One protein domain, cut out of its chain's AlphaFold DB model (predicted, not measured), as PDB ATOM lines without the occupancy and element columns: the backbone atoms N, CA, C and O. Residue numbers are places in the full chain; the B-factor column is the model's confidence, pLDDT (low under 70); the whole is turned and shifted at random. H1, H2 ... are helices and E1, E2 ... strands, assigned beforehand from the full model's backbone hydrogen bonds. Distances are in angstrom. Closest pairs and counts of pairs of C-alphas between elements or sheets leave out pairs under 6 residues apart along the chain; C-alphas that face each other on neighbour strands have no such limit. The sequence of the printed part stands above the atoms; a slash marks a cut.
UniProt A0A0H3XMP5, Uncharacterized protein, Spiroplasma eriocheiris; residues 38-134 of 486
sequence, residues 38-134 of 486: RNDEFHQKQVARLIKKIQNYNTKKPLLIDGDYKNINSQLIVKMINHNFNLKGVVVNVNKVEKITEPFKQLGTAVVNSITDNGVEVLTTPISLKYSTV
ATOM      1  N   ARG A  38       8.851 -63.222  11.810       51.44
ATOM      2  CA  ARG A  38      10.029 -62.385  11.574       51.44
ATOM      3  C   ARG A  38      11.272 -63.155  11.125       51.44
ATOM      4  O   ARG A  38      12.118 -62.532  10.493       51.44
ATOM      5  N   ASN A  39      11.380 -64.460  11.390       49.41
ATOM      6  CA  ASN A  39      12.613 -65.233  11.146       49.41
ATOM      7  C   ASN A  39      12.515 -66.302  10.050       49.41
ATOM      8  O   ASN A  39      13.507 -66.980   9.783       49.41
ATOM      9  N   ASP A  40      11.368 -66.448   9.388       57.56
ATOM     10  CA  ASP A  40      11.261 -67.356   8.250       57.56
ATOM     11  C   ASP A  40      11.688 -66.638   6.957       57.56
ATOM     12  O   ASP A  40      10.994 -65.766   6.421       57.56
ATOM     13  N   GLU A  41      12.869 -66.997   6.451       56.81
ATOM     14  CA  GLU A  41      13.445 -66.475   5.206       56.81
ATOM     15  C   GLU A  41      12.478 -66.644   4.015       56.81
ATOM     16  O   GLU A  41      12.477 -65.845   3.070       56.81
ATOM     17  N   PHE A  42      11.608 -67.659   4.065       56.53
ATOM     18  CA  PHE A  42      10.566 -67.887   3.074       56.53
ATOM     19  C   PHE A  42       9.456 -66.827   3.145       56.53
ATOM     20  O   PHE A  42       9.076 -66.277   2.103       56.53
ATOM     21  N   HIS A  43       8.990 -66.472   4.346       61.34
ATOM     22  CA  HIS A  43       8.005 -65.406   4.545       61.34
ATOM     23  C   HIS A  43       8.554 -64.038   4.133       61.34
ATOM     24  O   HIS A  43       7.915 -63.340   3.340       61.34
ATOM     25  N   GLN A  44       9.781 -63.690   4.532       62.34
ATOM     26  CA  GLN A  44      10.409 -62.433   4.101       62.34
ATOM     27  C   GLN A  44      10.547 -62.343   2.567       62.34
ATOM     28  O   GLN A  44      10.267 -61.299   1.969       62.34
ATOM     29  N   LYS A  45      10.898 -63.449   1.890       66.25
ATOM     30  CA  LYS A  45      10.960 -63.511   0.416       66.25
ATOM     31  C   LYS A  45       9.590 -63.348  -0.247       66.25
ATOM     32  O   LYS A  45       9.509 -62.724  -1.309       66.25
ATOM     33  N   GLN A  46       8.518 -63.892   0.328       65.81
ATOM     34  CA  GLN A  46       7.165 -63.709  -0.210       65.81
ATOM     35  C   GLN A  46       6.692 -62.259  -0.090       65.81
ATOM     36  O   GLN A  46       6.162 -61.697  -1.053       65.81
ATOM     37  N   VAL A  47       6.966 -61.626   1.045       64.75
ATOM     38  CA  VAL A  47       6.570 -60.242   1.291       64.75
ATOM     39  C   VAL A  47       7.374 -59.252   0.440       64.75
ATOM     40  O   VAL A  47       6.797 -58.364  -0.191       64.75
ATOM     41  N   ALA A  48       8.683 -59.462   0.288       69.88
ATOM     42  CA  ALA A  48       9.507 -58.671  -0.629       69.88
ATOM     43  C   ALA A  48       9.024 -58.782  -2.091       69.88
ATOM     44  O   ALA A  48       9.013 -57.795  -2.832       69.88
ATOM     45  N   ARG A  49       8.565 -59.970  -2.518       72.75
ATOM     46  CA  ARG A  49       7.947 -60.161  -3.844       72.75
ATOM     47  C   ARG A  49       6.637 -59.394  -3.978       72.75
ATOM     48  O   ARG A  49       6.378 -58.864  -5.057       72.75
ATOM     49  N   LEU A  50       5.826 -59.323  -2.925       72.19
ATOM     50  CA  LEU A  50       4.584 -58.558  -2.938       72.19
ATOM     51  C   LEU A  50       4.845 -57.051  -3.064       72.19
ATOM     52  O   LEU A  50       4.280 -56.412  -3.949       72.19
ATOM     53  N   ILE A  51       5.746 -56.499  -2.246       73.12
ATOM     54  CA  ILE A  51       6.139 -55.081  -2.309       73.12
ATOM     55  C   ILE A  51       6.650 -54.735  -3.712       73.12
ATOM     56  O   ILE A  51       6.196 -53.768  -4.329       73.12
ATOM     57  N   LYS A  52       7.512 -55.589  -4.277       76.81
ATOM     58  CA  LYS A  52       8.025 -55.425  -5.640       76.81
ATOM     59  C   LYS A  52       6.926 -55.528  -6.703       76.81
ATOM     60  O   LYS A  52       6.981 -54.808  -7.695       76.81
ATOM     61  N   LYS A  53       5.912 -56.386  -6.520       76.00
ATOM     62  CA  LYS A  53       4.737 -56.459  -7.410       76.00
ATOM     63  C   LYS A  53       3.918 -55.170  -7.367       76.00
ATOM     64  O   LYS A  53       3.567 -54.671  -8.431       76.00
ATOM     65  N   ILE A  54       3.663 -54.622  -6.179       74.50
ATOM     66  CA  ILE A  54       2.925 -53.363  -6.000       74.50
ATOM     67  C   ILE A  54       3.672 -52.205  -6.678       74.50
ATOM     68  O   ILE A  54       3.091 -51.483  -7.490       74.50
ATOM     69  N   GLN A  55       4.977 -52.076  -6.421       74.06
ATOM     70  CA  GLN A  55       5.828 -51.052  -7.037       74.06
ATOM     71  C   GLN A  55       5.882 -51.196  -8.569       74.06
ATOM     72  O   GLN A  55       5.631 -50.236  -9.299       74.06
ATOM     73  N   ASN A  56       6.129 -52.409  -9.078       77.06
ATOM     74  CA  ASN A  56       6.192 -52.664 -10.519       77.06
ATOM     75  C   ASN A  56       4.851 -52.433 -11.225       77.06
ATOM     76  O   ASN A  56       4.835 -51.934 -12.347       77.06
ATOM     77  N   TYR A  57       3.729 -52.787 -10.598       72.56
ATOM     78  CA  TYR A  57       2.408 -52.548 -11.173       72.56
ATOM     79  C   TYR A  57       2.157 -51.046 -11.337       72.56
ATOM     80  O   TYR A  57       1.865 -50.587 -12.439       72.56
ATOM     81  N   ASN A  58       2.396 -50.277 -10.273       70.88
ATOM     82  CA  ASN A  58       2.142 -48.841 -10.241       70.88
ATOM     83  C   ASN A  58       3.044 -48.021 -11.186       70.88
ATOM     84  O   ASN A  58       2.634 -46.985 -11.704       70.88
ATOM     85  N   THR A  59       4.274 -48.482 -11.439       69.81
ATOM     86  CA  THR A  59       5.160 -47.847 -12.438       69.81
ATOM     87  C   THR A  59       4.688 -48.046 -13.876       69.81
ATOM     88  O   THR A  59       4.960 -47.201 -14.724       69.81
ATOM     89  N   LYS A  60       3.973 -49.142 -14.166       75.19
ATOM     90  CA  LYS A  60       3.489 -49.453 -15.517       75.19
ATOM     91  C   LYS A  60       2.121 -48.848 -15.798       75.19
ATOM     92  O   LYS A  60       1.884 -48.399 -16.916       75.19
ATOM     93  N   LYS A  61       1.211 -48.889 -14.823       80.62
ATOM     94  CA  LYS A  61      -0.164 -48.392 -14.951       80.62
ATOM     95  C   LYS A  61      -0.661 -47.859 -13.604       80.62
ATOM     96  O   LYS A  61      -0.353 -48.466 -12.578       80.62
ATOM     97  N   PRO A  62      -1.443 -46.765 -13.588       85.25
ATOM     98  CA  PRO A  62      -2.084 -46.312 -12.360       85.25
ATOM     99  C   PRO A  62      -3.090 -47.355 -11.861       85.25
ATOM    100  O   PRO A  62      -3.707 -48.069 -12.654       85.25
ATOM    101  N   LEU A  63      -3.284 -47.410 -10.545       86.38
ATOM    102  CA  LEU A  63      -4.357 -48.183  -9.928       86.38
ATOM    103  C   LEU A  63      -5.713 -47.619 -10.377       86.38
ATOM    104  O   LEU A  63      -5.952 -46.418 -10.253       86.38
ATOM    105  N   LEU A  64      -6.598 -48.477 -10.879       86.38
ATOM    106  CA  LEU A  64      -7.959 -48.080 -11.234       86.38
ATOM    107  C   LEU A  64      -8.871 -48.233 -10.023       86.38
ATOM    108  O   LEU A  64      -8.882 -49.286  -9.388       86.38
ATOM    109  N   ILE A  65      -9.615 -47.176  -9.706       86.38
ATOM    110  CA  ILE A  65     -10.568 -47.149  -8.597       86.38
ATOM    111  C   ILE A  65     -11.975 -46.968  -9.149       86.38
ATOM    112  O   ILE A  65     -12.241 -46.028  -9.900       86.38
ATOM    113  N   ASP A  66     -12.872 -47.863  -8.753       81.94
ATOM    114  CA  ASP A  66     -14.295 -47.715  -9.019       81.94
ATOM    115  C   ASP A  66     -14.904 -46.771  -7.972       81.94
ATOM    116  O   ASP A  66     -14.972 -47.095  -6.782       81.94
ATOM    117  N   GLY A  67     -15.232 -45.550  -8.393       76.19
ATOM    118  CA  GLY A  67     -15.758 -44.508  -7.518       76.19
ATOM    119  C   GLY A  67     -15.572 -43.094  -8.060       76.19
ATOM    120  O   GLY A  67     -14.787 -42.849  -8.978       76.19
ATOM    121  N   ASP A  68     -16.295 -42.158  -7.447       83.25
ATOM    122  CA  ASP A  68     -16.220 -40.731  -7.753       83.25
ATOM    123  C   ASP A  68     -14.869 -40.146  -7.316       83.25
ATOM    124  O   ASP A  68     -14.470 -40.254  -6.150       83.25
ATOM    125  N   TYR A  69     -14.173 -39.494  -8.253       84.19
ATOM    126  CA  TYR A  69     -12.847 -38.914  -8.028       84.19
ATOM    127  C   TYR A  69     -12.827 -37.854  -6.917       84.19
ATOM    128  O   TYR A  69     -11.810 -37.703  -6.233       84.19
ATOM    129  N   LYS A  70     -13.952 -37.166  -6.672       84.56
ATOM    130  CA  LYS A  70     -14.104 -36.189  -5.580       84.56
ATOM    131  C   LYS A  70     -14.210 -36.857  -4.209       84.56
ATOM    132  O   LYS A  70     -13.843 -36.253  -3.193       84.56
ATOM    133  N   ASN A  71     -14.659 -38.110  -4.173       84.50
ATOM    134  CA  ASN A  71     -15.009 -38.852  -2.962       84.50
ATOM    135  C   ASN A  71     -14.025 -39.982  -2.611       84.50
ATOM    136  O   ASN A  71     -14.270 -40.755  -1.682       84.50
ATOM    137  N   ILE A  72     -12.877 -40.051  -3.292       86.31
ATOM    138  CA  ILE A  72     -11.831 -41.031  -2.983       86.31
ATOM    139  C   ILE A  72     -11.256 -40.803  -1.579       86.31
ATOM    140  O   ILE A  72     -10.909 -39.685  -1.190       86.31
ATOM    141  N   ASN A  73     -11.133 -41.899  -0.828       86.75
ATOM    142  CA  ASN A  73     -10.553 -41.944   0.508       86.75
ATOM    143  C   ASN A  73      -9.641 -43.173   0.685       86.75
ATOM    144  O   ASN A  73      -9.567 -44.056  -0.174       86.75
ATOM    145  N   SER A  74      -8.942 -43.229   1.819       83.62
ATOM    146  CA  SER A  74      -7.975 -44.287   2.134       83.62
ATOM    147  C   SER A  74      -8.600 -45.684   2.173       83.62
ATOM    148  O   SER A  74      -7.983 -46.631   1.695       83.62
ATOM    149  N   GLN A  75      -9.830 -45.825   2.674       84.94
ATOM    150  CA  GLN A  75     -10.508 -47.122   2.770       84.94
ATOM    151  C   GLN A  75     -10.813 -47.722   1.392       84.94
ATOM    152  O   GLN A  75     -10.621 -48.920   1.187       84.94
ATOM    153  N   LEU A  76     -11.261 -46.901   0.436       84.00
ATOM    154  CA  LEU A  76     -11.495 -47.325  -0.950       84.00
ATOM    155  C   LEU A  76     -10.196 -47.784  -1.620       84.00
ATOM    156  O   LEU A  76     -10.162 -48.848  -2.235       84.00
ATOM    157  N   ILE A  77      -9.109 -47.031  -1.439       83.56
ATOM    158  CA  ILE A  77      -7.792 -47.391  -1.980       83.56
ATOM    159  C   ILE A  77      -7.302 -48.718  -1.391       83.56
ATOM    160  O   ILE A  77      -6.859 -49.585  -2.139       83.56
ATOM    161  N   VAL A  78      -7.434 -48.920  -0.076       84.25
ATOM    162  CA  VAL A  78      -7.061 -50.182   0.586       84.25
ATOM    163  C   VAL A  78      -7.863 -51.359   0.030       84.25
ATOM    164  O   VAL A  78      -7.277 -52.389  -0.305       84.25
ATOM    165  N   LYS A  79      -9.183 -51.205  -0.149       83.81
ATOM    166  CA  LYS A  79     -10.023 -52.238  -0.778       83.81
ATOM    167  C   LYS A  79      -9.523 -52.597  -2.180       83.81
ATOM    168  O   LYS A  79      -9.398 -53.782  -2.488       83.81
ATOM    169  N   MET A  80      -9.182 -51.603  -3.001       83.38
ATOM    170  CA  MET A  80      -8.698 -51.829  -4.369       83.38
ATOM    171  C   MET A  80      -7.297 -52.443  -4.424       83.38
ATOM    172  O   MET A  80      -7.031 -53.261  -5.304       83.38
ATOM    173  N   ILE A  81      -6.404 -52.097  -3.493       80.12
ATOM    174  CA  ILE A  81      -5.095 -52.753  -3.359       80.12
ATOM    175  C   ILE A  81      -5.302 -54.227  -2.990       80.12
ATOM    176  O   ILE A  81      -4.791 -55.112  -3.675       80.12
ATOM    177  N   ASN A  82      -6.106 -54.511  -1.963       79.31
ATOM    178  CA  ASN A  82      -6.358 -55.884  -1.527       79.31
ATOM    179  C   ASN A  82      -6.973 -56.738  -2.642       79.31
ATOM    180  O   ASN A  82      -6.569 -57.887  -2.822       79.31
ATOM    181  N   HIS A  83      -7.894 -56.160  -3.419       81.00
ATOM    182  CA  HIS A  83      -8.508 -56.820  -4.567       81.00
ATOM    183  C   HIS A  83      -7.501 -57.099  -5.695       81.00
ATOM    184  O   HIS A  83      -7.346 -58.247  -6.105       81.00
ATOM    185  N   ASN A  84      -6.767 -56.083  -6.166       77.19
ATOM    186  CA  ASN A  84      -5.863 -56.218  -7.319       77.19
ATOM    187  C   ASN A  84      -4.632 -57.092  -7.044       77.19
ATOM    188  O   ASN A  84      -4.087 -57.700  -7.965       77.19
ATOM    189  N   PHE A  85      -4.181 -57.160  -5.790       76.38
ATOM    190  CA  PHE A  85      -3.004 -57.941  -5.403       76.38
ATOM    191  C   PHE A  85      -3.349 -59.244  -4.663       76.38
ATOM    192  O   PHE A  85      -2.432 -59.979  -4.299       76.38
ATOM    193  N   ASN A  86      -4.644 -59.559  -4.498       71.69
ATOM    194  CA  ASN A  86      -5.166 -60.759  -3.828       71.69
ATOM    195  C   ASN A  86      -4.529 -60.998  -2.447       71.69
ATOM    196  O   ASN A  86      -3.969 -62.059  -2.158       71.69
ATOM    197  N   LEU A  87      -4.578 -59.967  -1.606       71.06
ATOM    198  CA  LEU A  87      -3.952 -59.964  -0.288       71.06
ATOM    199  C   LEU A  87      -4.848 -60.670   0.737       71.06
ATOM    200  O   LEU A  87      -5.863 -60.120   1.159       71.06
ATOM    201  N   LYS A  88      -4.480 -61.891   1.144       67.75
ATOM    202  CA  LYS A  88      -5.129 -62.631   2.242       67.75
ATOM    203  C   LYS A  88      -4.256 -62.550   3.498       67.75
ATOM    204  O   LYS A  88      -3.080 -62.868   3.414       67.75
ATOM    205  N   GLY A  89      -4.818 -62.122   4.632       62.69
ATOM    206  CA  GLY A  89      -4.096 -62.010   5.918       62.69
ATOM    207  C   GLY A  89      -3.207 -60.766   6.076       62.69
ATOM    208  O   GLY A  89      -2.731 -60.481   7.171       62.69
ATOM    209  N   VAL A  90      -3.050 -59.982   5.007       67.94
ATOM    210  CA  VAL A  90      -2.253 -58.752   4.989       67.94
ATOM    211  C   VAL A  90      -3.160 -57.533   5.163       67.94
ATOM    212  O   VAL A  90      -4.142 -57.366   4.437       67.94
ATOM    213  N   VAL A  91      -2.815 -56.654   6.102       72.88
ATOM    214  CA  VAL A  91      -3.486 -55.369   6.335       72.88
ATOM    215  C   VAL A  91      -2.643 -54.252   5.725       72.88
ATOM    216  O   VAL A  91      -1.449 -54.144   5.987       72.88
ATOM    217  N   VAL A  92      -3.268 -53.410   4.903       76.62
ATOM    218  CA  VAL A  92      -2.624 -52.264   4.251       76.62
ATOM    219  C   VAL A  92      -3.152 -50.976   4.871       76.62
ATOM    220  O   VAL A  92      -4.362 -50.764   4.908       76.62
ATOM    221  N   ASN A  93      -2.248 -50.096   5.303       77.12
ATOM    222  CA  ASN A  93      -2.583 -48.797   5.876       77.12
ATOM    223  C   ASN A  93      -2.161 -47.649   4.946       77.12
ATOM    224  O   ASN A  93      -0.984 -47.470   4.611       77.12
ATOM    225  N   VAL A  94      -3.146 -46.831   4.572       78.06
ATOM    226  CA  VAL A  94      -2.986 -45.627   3.745       78.06
ATOM    227  C   VAL A  94      -3.320 -44.410   4.604       78.06
ATOM    228  O   VAL A  94      -4.464 -44.259   5.029       78.06
ATOM    229  N   ASN A  95      -2.335 -43.546   4.868       74.00
ATOM    230  CA  ASN A  95      -2.516 -42.376   5.740       74.00
ATOM    231  C   ASN A  95      -2.765 -41.071   4.964       74.00
ATOM    232  O   ASN A  95      -3.384 -40.152   5.495       74.00
ATOM    233  N   LYS A  96      -2.311 -40.992   3.709       81.50
ATOM    234  CA  LYS A  96      -2.372 -39.789   2.884       81.50
ATOM    235  C   LYS A  96      -2.907 -40.148   1.510       81.50
ATOM    236  O   LYS A  96      -2.355 -41.004   0.818       81.50
ATOM    237  N   VAL A  97      -3.981 -39.466   1.133       83.31
ATOM    238  CA  VAL A  97      -4.608 -39.553  -0.183       83.31
ATOM    239  C   VAL A  97      -4.701 -38.141  -0.731       83.31
ATOM    240  O   VAL A  97      -5.450 -37.313  -0.219       83.31
ATOM    241  N   GLU A  98      -3.913 -37.867  -1.757       84.31
ATOM    242  CA  GLU A  98      -4.019 -36.649  -2.543       84.31
ATOM    243  C   GLU A  98      -5.125 -36.856  -3.572       84.31
ATOM    244  O   GLU A  98      -5.079 -37.791  -4.383       84.31
ATOM    245  N   LYS A  99      -6.161 -36.021  -3.479       82.94
ATOM    246  CA  LYS A  99      -7.301 -36.053  -4.393       82.94
ATOM    247  C   LYS A  99      -6.900 -35.531  -5.765       82.94
ATOM    248  O   LYS A  99      -6.018 -34.687  -5.897       82.94
ATOM    249  N   ILE A 100      -7.609 -36.013  -6.774       82.62
ATOM    250  CA  ILE A 100      -7.489 -35.529  -8.142       82.62
ATOM    251  C   ILE A 100      -8.192 -34.169  -8.233       82.62
ATOM    252  O   ILE A 100      -9.406 -34.088  -8.068       82.62
ATOM    253  N   THR A 101      -7.431 -33.105  -8.473       79.81
ATOM    254  CA  THR A 101      -7.957 -31.737  -8.642       79.81
ATOM    255  C   THR A 101      -8.100 -31.341 -10.110       79.81
ATOM    256  O   THR A 101      -8.968 -30.544 -10.447       79.81
ATOM    257  N   GLU A 102      -7.287 -31.934 -10.991       82.62
ATOM    258  CA  GLU A 102      -7.337 -31.747 -12.442       82.62
ATOM    259  C   GLU A 102      -7.415 -33.120 -13.146       82.62
ATOM    260  O   GLU A 102      -6.380 -33.662 -13.551       82.62
ATOM    261  N   PRO A 103      -8.618 -33.708 -13.305       79.50
ATOM    262  CA  PRO A 103      -8.808 -35.122 -13.658       79.50
ATOM    263  C   PRO A 103      -8.159 -35.594 -14.956       79.50
ATOM    264  O   PRO A 103      -7.866 -36.778 -15.105       79.50
ATOM    265  N   PHE A 104      -7.873 -34.676 -15.874       83.00
ATOM    266  CA  PHE A 104      -7.256 -34.994 -17.160       83.00
ATOM    267  C   PHE A 104      -5.791 -34.568 -17.274       83.00
ATOM    268  O   PHE A 104      -5.127 -34.943 -18.239       83.00
ATOM    269  N   LYS A 105      -5.276 -33.813 -16.298       81.62
ATOM    270  CA  LYS A 105      -3.882 -33.346 -16.277       81.62
ATOM    271  C   LYS A 105      -3.033 -34.099 -15.260       81.62
ATOM    272  O   LYS A 105      -1.828 -34.232 -15.463       81.62
ATOM    273  N   GLN A 106      -3.637 -34.586 -14.175       80.69
ATOM    274  CA  GLN A 106      -2.908 -35.171 -13.054       80.69
ATOM    275  C   GLN A 106      -3.574 -36.455 -12.553       80.69
ATOM    276  O   GLN A 106      -4.795 -36.558 -12.469       80.69
ATOM    277  N   LEU A 107      -2.742 -37.436 -12.201       86.00
ATOM    278  CA  LEU A 107      -3.177 -38.645 -11.503       86.00
ATOM    279  C   LEU A 107      -3.261 -38.370 -10.001       86.00
ATOM    280  O   LEU A 107      -2.498 -37.566  -9.468       86.00
ATOM    281  N   GLY A 108      -4.148 -39.086  -9.314       86.75
ATOM    282  CA  GLY A 108      -4.209 -39.049  -7.858       86.75
ATOM    283  C   GLY A 108      -3.015 -39.784  -7.258       86.75
ATOM    284  O   GLY A 108      -2.492 -40.719  -7.872       86.75
ATOM    285  N   THR A 109      -2.598 -39.392  -6.053       88.31
ATOM    286  CA  THR A 109      -1.491 -40.053  -5.348       88.31
ATOM    287  C   THR A 109      -1.942 -40.540  -3.977       88.31
ATOM    288  O   THR A 109      -2.550 -39.803  -3.209       88.31
ATOM    289  N   ALA A 110      -1.641 -41.790  -3.644       86.75
ATOM    290  CA  ALA A 110      -1.873 -42.369  -2.328       86.75
ATOM    291  C   ALA A 110      -0.554 -42.871  -1.750       86.75
ATOM    292  O   ALA A 110       0.226 -43.507  -2.456       86.75
ATOM    293  N   VAL A 111      -0.296 -42.608  -0.472       85.44
ATOM    294  CA  VAL A 111       0.923 -43.078   0.195       85.44
ATOM    295  C   VAL A 111       0.570 -44.247   1.106       85.44
ATOM    296  O   VAL A 111      -0.171 -44.099   2.084       85.44
ATOM    297  N   VAL A 112       1.101 -45.424   0.779       83.19
ATOM    298  CA  VAL A 112       1.062 -46.606   1.646       83.19
ATOM    299  C   VAL A 112       2.248 -46.512   2.589       83.19
ATOM    300  O   VAL A 112       3.385 -46.456   2.130       83.19
ATOM    301  N   ASN A 113       1.991 -46.466   3.893       78.25
ATOM    302  CA  ASN A 113       3.049 -46.243   4.891       78.25
ATOM    303  C   ASN A 113       3.308 -47.472   5.739       78.25
ATOM    304  O   ASN A 113       4.405 -47.618   6.253       78.25
ATOM    305  N   SER A 114       2.318 -48.355   5.842       76.38
ATOM    306  CA  SER A 114       2.472 -49.611   6.549       76.38
ATOM    307  C   SER A 114       1.708 -50.704   5.817       76.38
ATOM    308  O   SER A 114       0.586 -50.505   5.340       76.38
ATOM    309  N   ILE A 115       2.353 -51.854   5.704       74.50
ATOM    310  CA  ILE A 115       1.743 -53.122   5.328       74.50
ATOM    311  C   ILE A 115       2.094 -54.051   6.477       74.50
ATOM    312  O   ILE A 115       3.268 -54.125   6.843       74.50
ATOM    313  N   THR A 116       1.104 -54.725   7.051       71.25
ATOM    314  CA  THR A 116       1.330 -55.714   8.103       71.25
ATOM    315  C   THR A 116       0.844 -57.079   7.653       71.25
ATOM    316  O   THR A 116      -0.288 -57.192   7.186       71.25
ATOM    317  N   ASP A 117       1.655 -58.111   7.835       69.50
ATOM    318  CA  ASP A 117       1.271 -59.508   7.624       69.50
ATOM    319  C   ASP A 117       1.145 -60.183   8.993       69.50
ATOM    320  O   ASP A 117       2.092 -60.154   9.779       69.50
ATOM    321  N   ASN A 118      -0.046 -60.684   9.335       66.25
ATOM    322  CA  ASN A 118      -0.347 -61.241  10.665       66.25
ATOM    323  C   ASN A 118       0.086 -60.337  11.846       66.25
ATOM    324  O   ASN A 118       0.531 -60.814  12.888       66.25
ATOM    325  N   GLY A 119      -0.032 -59.013  11.685       64.12
ATOM    326  CA  GLY A 119       0.312 -58.018  12.712       64.12
ATOM    327  C   GLY A 119       1.784 -57.588  12.753       64.12
ATOM    328  O   GLY A 119       2.120 -56.689  13.520       64.12
ATOM    329  N   VAL A 120       2.654 -58.162  11.917       66.62
ATOM    330  CA  VAL A 120       4.059 -57.747  11.787       66.62
ATOM    331  C   VAL A 120       4.189 -56.727  10.663       66.62
ATOM    332  O   VAL A 120       3.778 -57.003   9.539       66.62
ATOM    333  N   GLU A 121       4.766 -55.555  10.943       70.75
ATOM    334  CA  GLU A 121       5.055 -54.548   9.918       70.75
ATOM    335  C   GLU A 121       6.164 -55.025   8.980       70.75
ATOM    336  O   GLU A 121       7.260 -55.390   9.402       70.75
ATOM    337  N   VAL A 122       5.854 -55.022   7.688       69.62
ATOM    338  CA  VAL A 122       6.722 -55.564   6.643       69.62
ATOM    339  C   VAL A 122       7.126 -54.536   5.592       69.62
ATOM    340  O   VAL A 122       7.975 -54.811   4.742       69.62
ATOM    341  N   LEU A 123       6.535 -53.340   5.630       75.75
ATOM    342  CA  LEU A 123       6.928 -52.245   4.758       75.75
ATOM    343  C   LEU A 123       8.011 -51.402   5.435       75.75
ATOM    344  O   LEU A 123       7.768 -50.792   6.465       75.75
ATOM    345  N   THR A 124       9.197 -51.335   4.833       66.44
ATOM    346  CA  THR A 124      10.326 -50.557   5.375       66.44
ATOM    347  C   THR A 124      10.404 -49.134   4.828       66.44
ATOM    348  O   THR A 124      11.066 -48.282   5.414       66.44
ATOM    349  N   THR A 125       9.750 -48.860   3.695       75.94
ATOM    350  CA  THR A 125       9.737 -47.542   3.045       75.94
ATOM    351  C   THR A 125       8.354 -47.240   2.471       75.94
ATOM    352  O   THR A 125       7.759 -48.122   1.847       75.94
ATOM    353  N   PRO A 126       7.822 -46.014   2.641       80.44
ATOM    354  CA  PRO A 126       6.532 -45.650   2.070       80.44
ATOM    355  C   PRO A 126       6.488 -45.825   0.549       80.44
ATOM    356  O   PRO A 126       7.439 -45.490  -0.159       80.44
ATOM    357  N   ILE A 127       5.360 -46.313   0.034       82.94
ATOM    358  CA  ILE A 127       5.126 -46.490  -1.404       82.94
ATOM    359  C   ILE A 127       4.115 -45.447  -1.868       82.94
ATOM    360  O   ILE A 127       2.966 -45.446  -1.423       82.94
ATOM    361  N   SER A 128       4.518 -44.597  -2.812       83.94
ATOM    362  CA  SER A 128       3.598 -43.718  -3.537       83.94
ATOM    363  C   SER A 128       2.921 -44.482  -4.672       83.94
ATOM    364  O   SER A 128       3.569 -44.920  -5.624       83.94
ATOM    365  N   LEU A 129       1.602 -44.616  -4.577       85.44
ATOM    366  CA  LEU A 129       0.729 -45.199  -5.585       85.44
ATOM    367  C   LEU A 129       0.048 -44.101  -6.392       85.44
ATOM    368  O   LEU A 129      -0.547 -43.195  -5.819       85.44
ATOM    369  N   LYS A 130       0.114 -44.201  -7.718       89.00
ATOM    370  CA  LYS A 130      -0.659 -43.364  -8.630       89.00
ATOM    371  C   LYS A 130      -1.984 -44.061  -8.896       89.00
ATOM    372  O   LYS A 130      -2.006 -45.263  -9.154       89.00
ATOM    373  N   TYR A 131      -3.078 -43.319  -8.867       88.44
ATOM    374  CA  TYR A 131      -4.397 -43.861  -9.164       88.44
ATOM    375  C   TYR A 131      -5.184 -42.961 -10.117       88.44
ATOM    376  O   TYR A 131      -4.927 -41.763 -10.241       88.44
ATOM    377  N   SER A 132      -6.148 -43.571 -10.797       89.44
ATOM    378  CA  SER A 132      -7.183 -42.912 -11.592       89.44
ATOM    379  C   SER A 132      -8.525 -43.553 -11.262       89.44
ATOM    380  O   SER A 132      -8.573 -44.700 -10.815       89.44
ATOM    381  N   THR A 133      -9.623 -42.842 -11.499       88.12
ATOM    382  CA  THR A 133     -10.957 -43.436 -11.378       88.12
ATOM    383  C   THR A 133     -11.440 -44.012 -12.702       88.12
ATOM    384  O   THR A 133     -10.991 -43.592 -13.774       88.12
ATOM    385  N   VAL A 134     -12.364 -44.970 -12.621       83.62
ATOM    386  CA  VAL A 134     -13.056 -45.543 -13.786       83.62
ATOM    387  C   VAL A 134     -13.791 -44.452 -14.575       83.62
ATOM    388  O   VAL A 134     -13.695 -44.433 -15.797       83.62
TER     389      VAL A 134
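Overview. This is residues 38 to 134 of the 486 residues of an uncharacterized protein of Spiroplasma eriocheiris (UniProt A0A0H3XMP5). What shape do these atoms make? A strongly twisted sheet of four strands, curled like part of a barrel, wraps round the short helix H2, while the long helix H1 runs along the strands over E4 and E3. What is it made of? The printed part has 97 residues with two named helices and four named strands, in the order H1, E1, H2, E2, E3, E4; the sheet is mixed, in the order E1, E4, E3, E2, and the class is mixed, helices and strands. How large is its outline? It is compact, with a radius of gyration of the C-alphas of 13.7 A, and elongated, with spans of 45 by 23 by 21 A.

Arrangement. Where does H1 stand? H1, residues 41 to 60, is on the sheet of E1, residues 63 to 65, E2, residues 90 to 98, E3, residues 108 to 117, and E4, residues 127 to 133, at a height over the sheet of 9.8 A. On the local plane its line and that of E3 stand at 8 degrees; its closest C-alphas to E4 are those of Asn 58 and Leu 129, 6.1 A. And H2? The sheet curls round H2, residues 74 to 85, whose closest C-alphas to E2 are Ser 74 and Val 94, 5.4 A. H1 and H2 are close but not clearly touching, with the C-alphas of Ile 54 and Phe 85 7.5 A apart, and about perpendicular, only just, at 73 degrees; in both helices every O i to N i+4 pair is within hydrogen-bond range. How do the strands pair? E2, E3 and E4 form a meander, each strand the antiparallel neighbour of the one before, with N 91 and O 116 at 2.8 A and N 110 and O 129 at 2.8 A within hydrogen-bond range. E1 is parallel to E4, N 63 and O 130 being 2.9 A apart; E1, H2, E2 is a split strand-helix-strand unit, two strands of one sheet with a helix between them in the chain and E4 and E3 between them in the sheet, and its crossover is right-handed.

Along the chain. Where does the first helix lie? H1 spans 28.6 A from C-alpha 41 at (13.445, -66.475, 5.206) to C-alpha 60; H2 spans 16.4 A. Which strands are long? E3 spans 26.2 A and bends by 55 degrees at residue 113, E2 spans 23.4 A and bends by 57 degrees at residue 95, and E4 spans 19.2 A, ending with C-alpha 133 at (-10.957, -43.436, -11.378); E1 is 6.4 A long.

Size, cuts and confidence. How far does it reach? The two C-alphas farthest apart, those of Asn 39 and Phe 104, are 45.9 A apart. Is anything missing or long? The printed part has no cut, and none of its links is long. Where is the model unsure? The mean pLDDT of the printed part is 76.9, and 21 residues are under 70, among them residues 38 to 48 and 117 to 120.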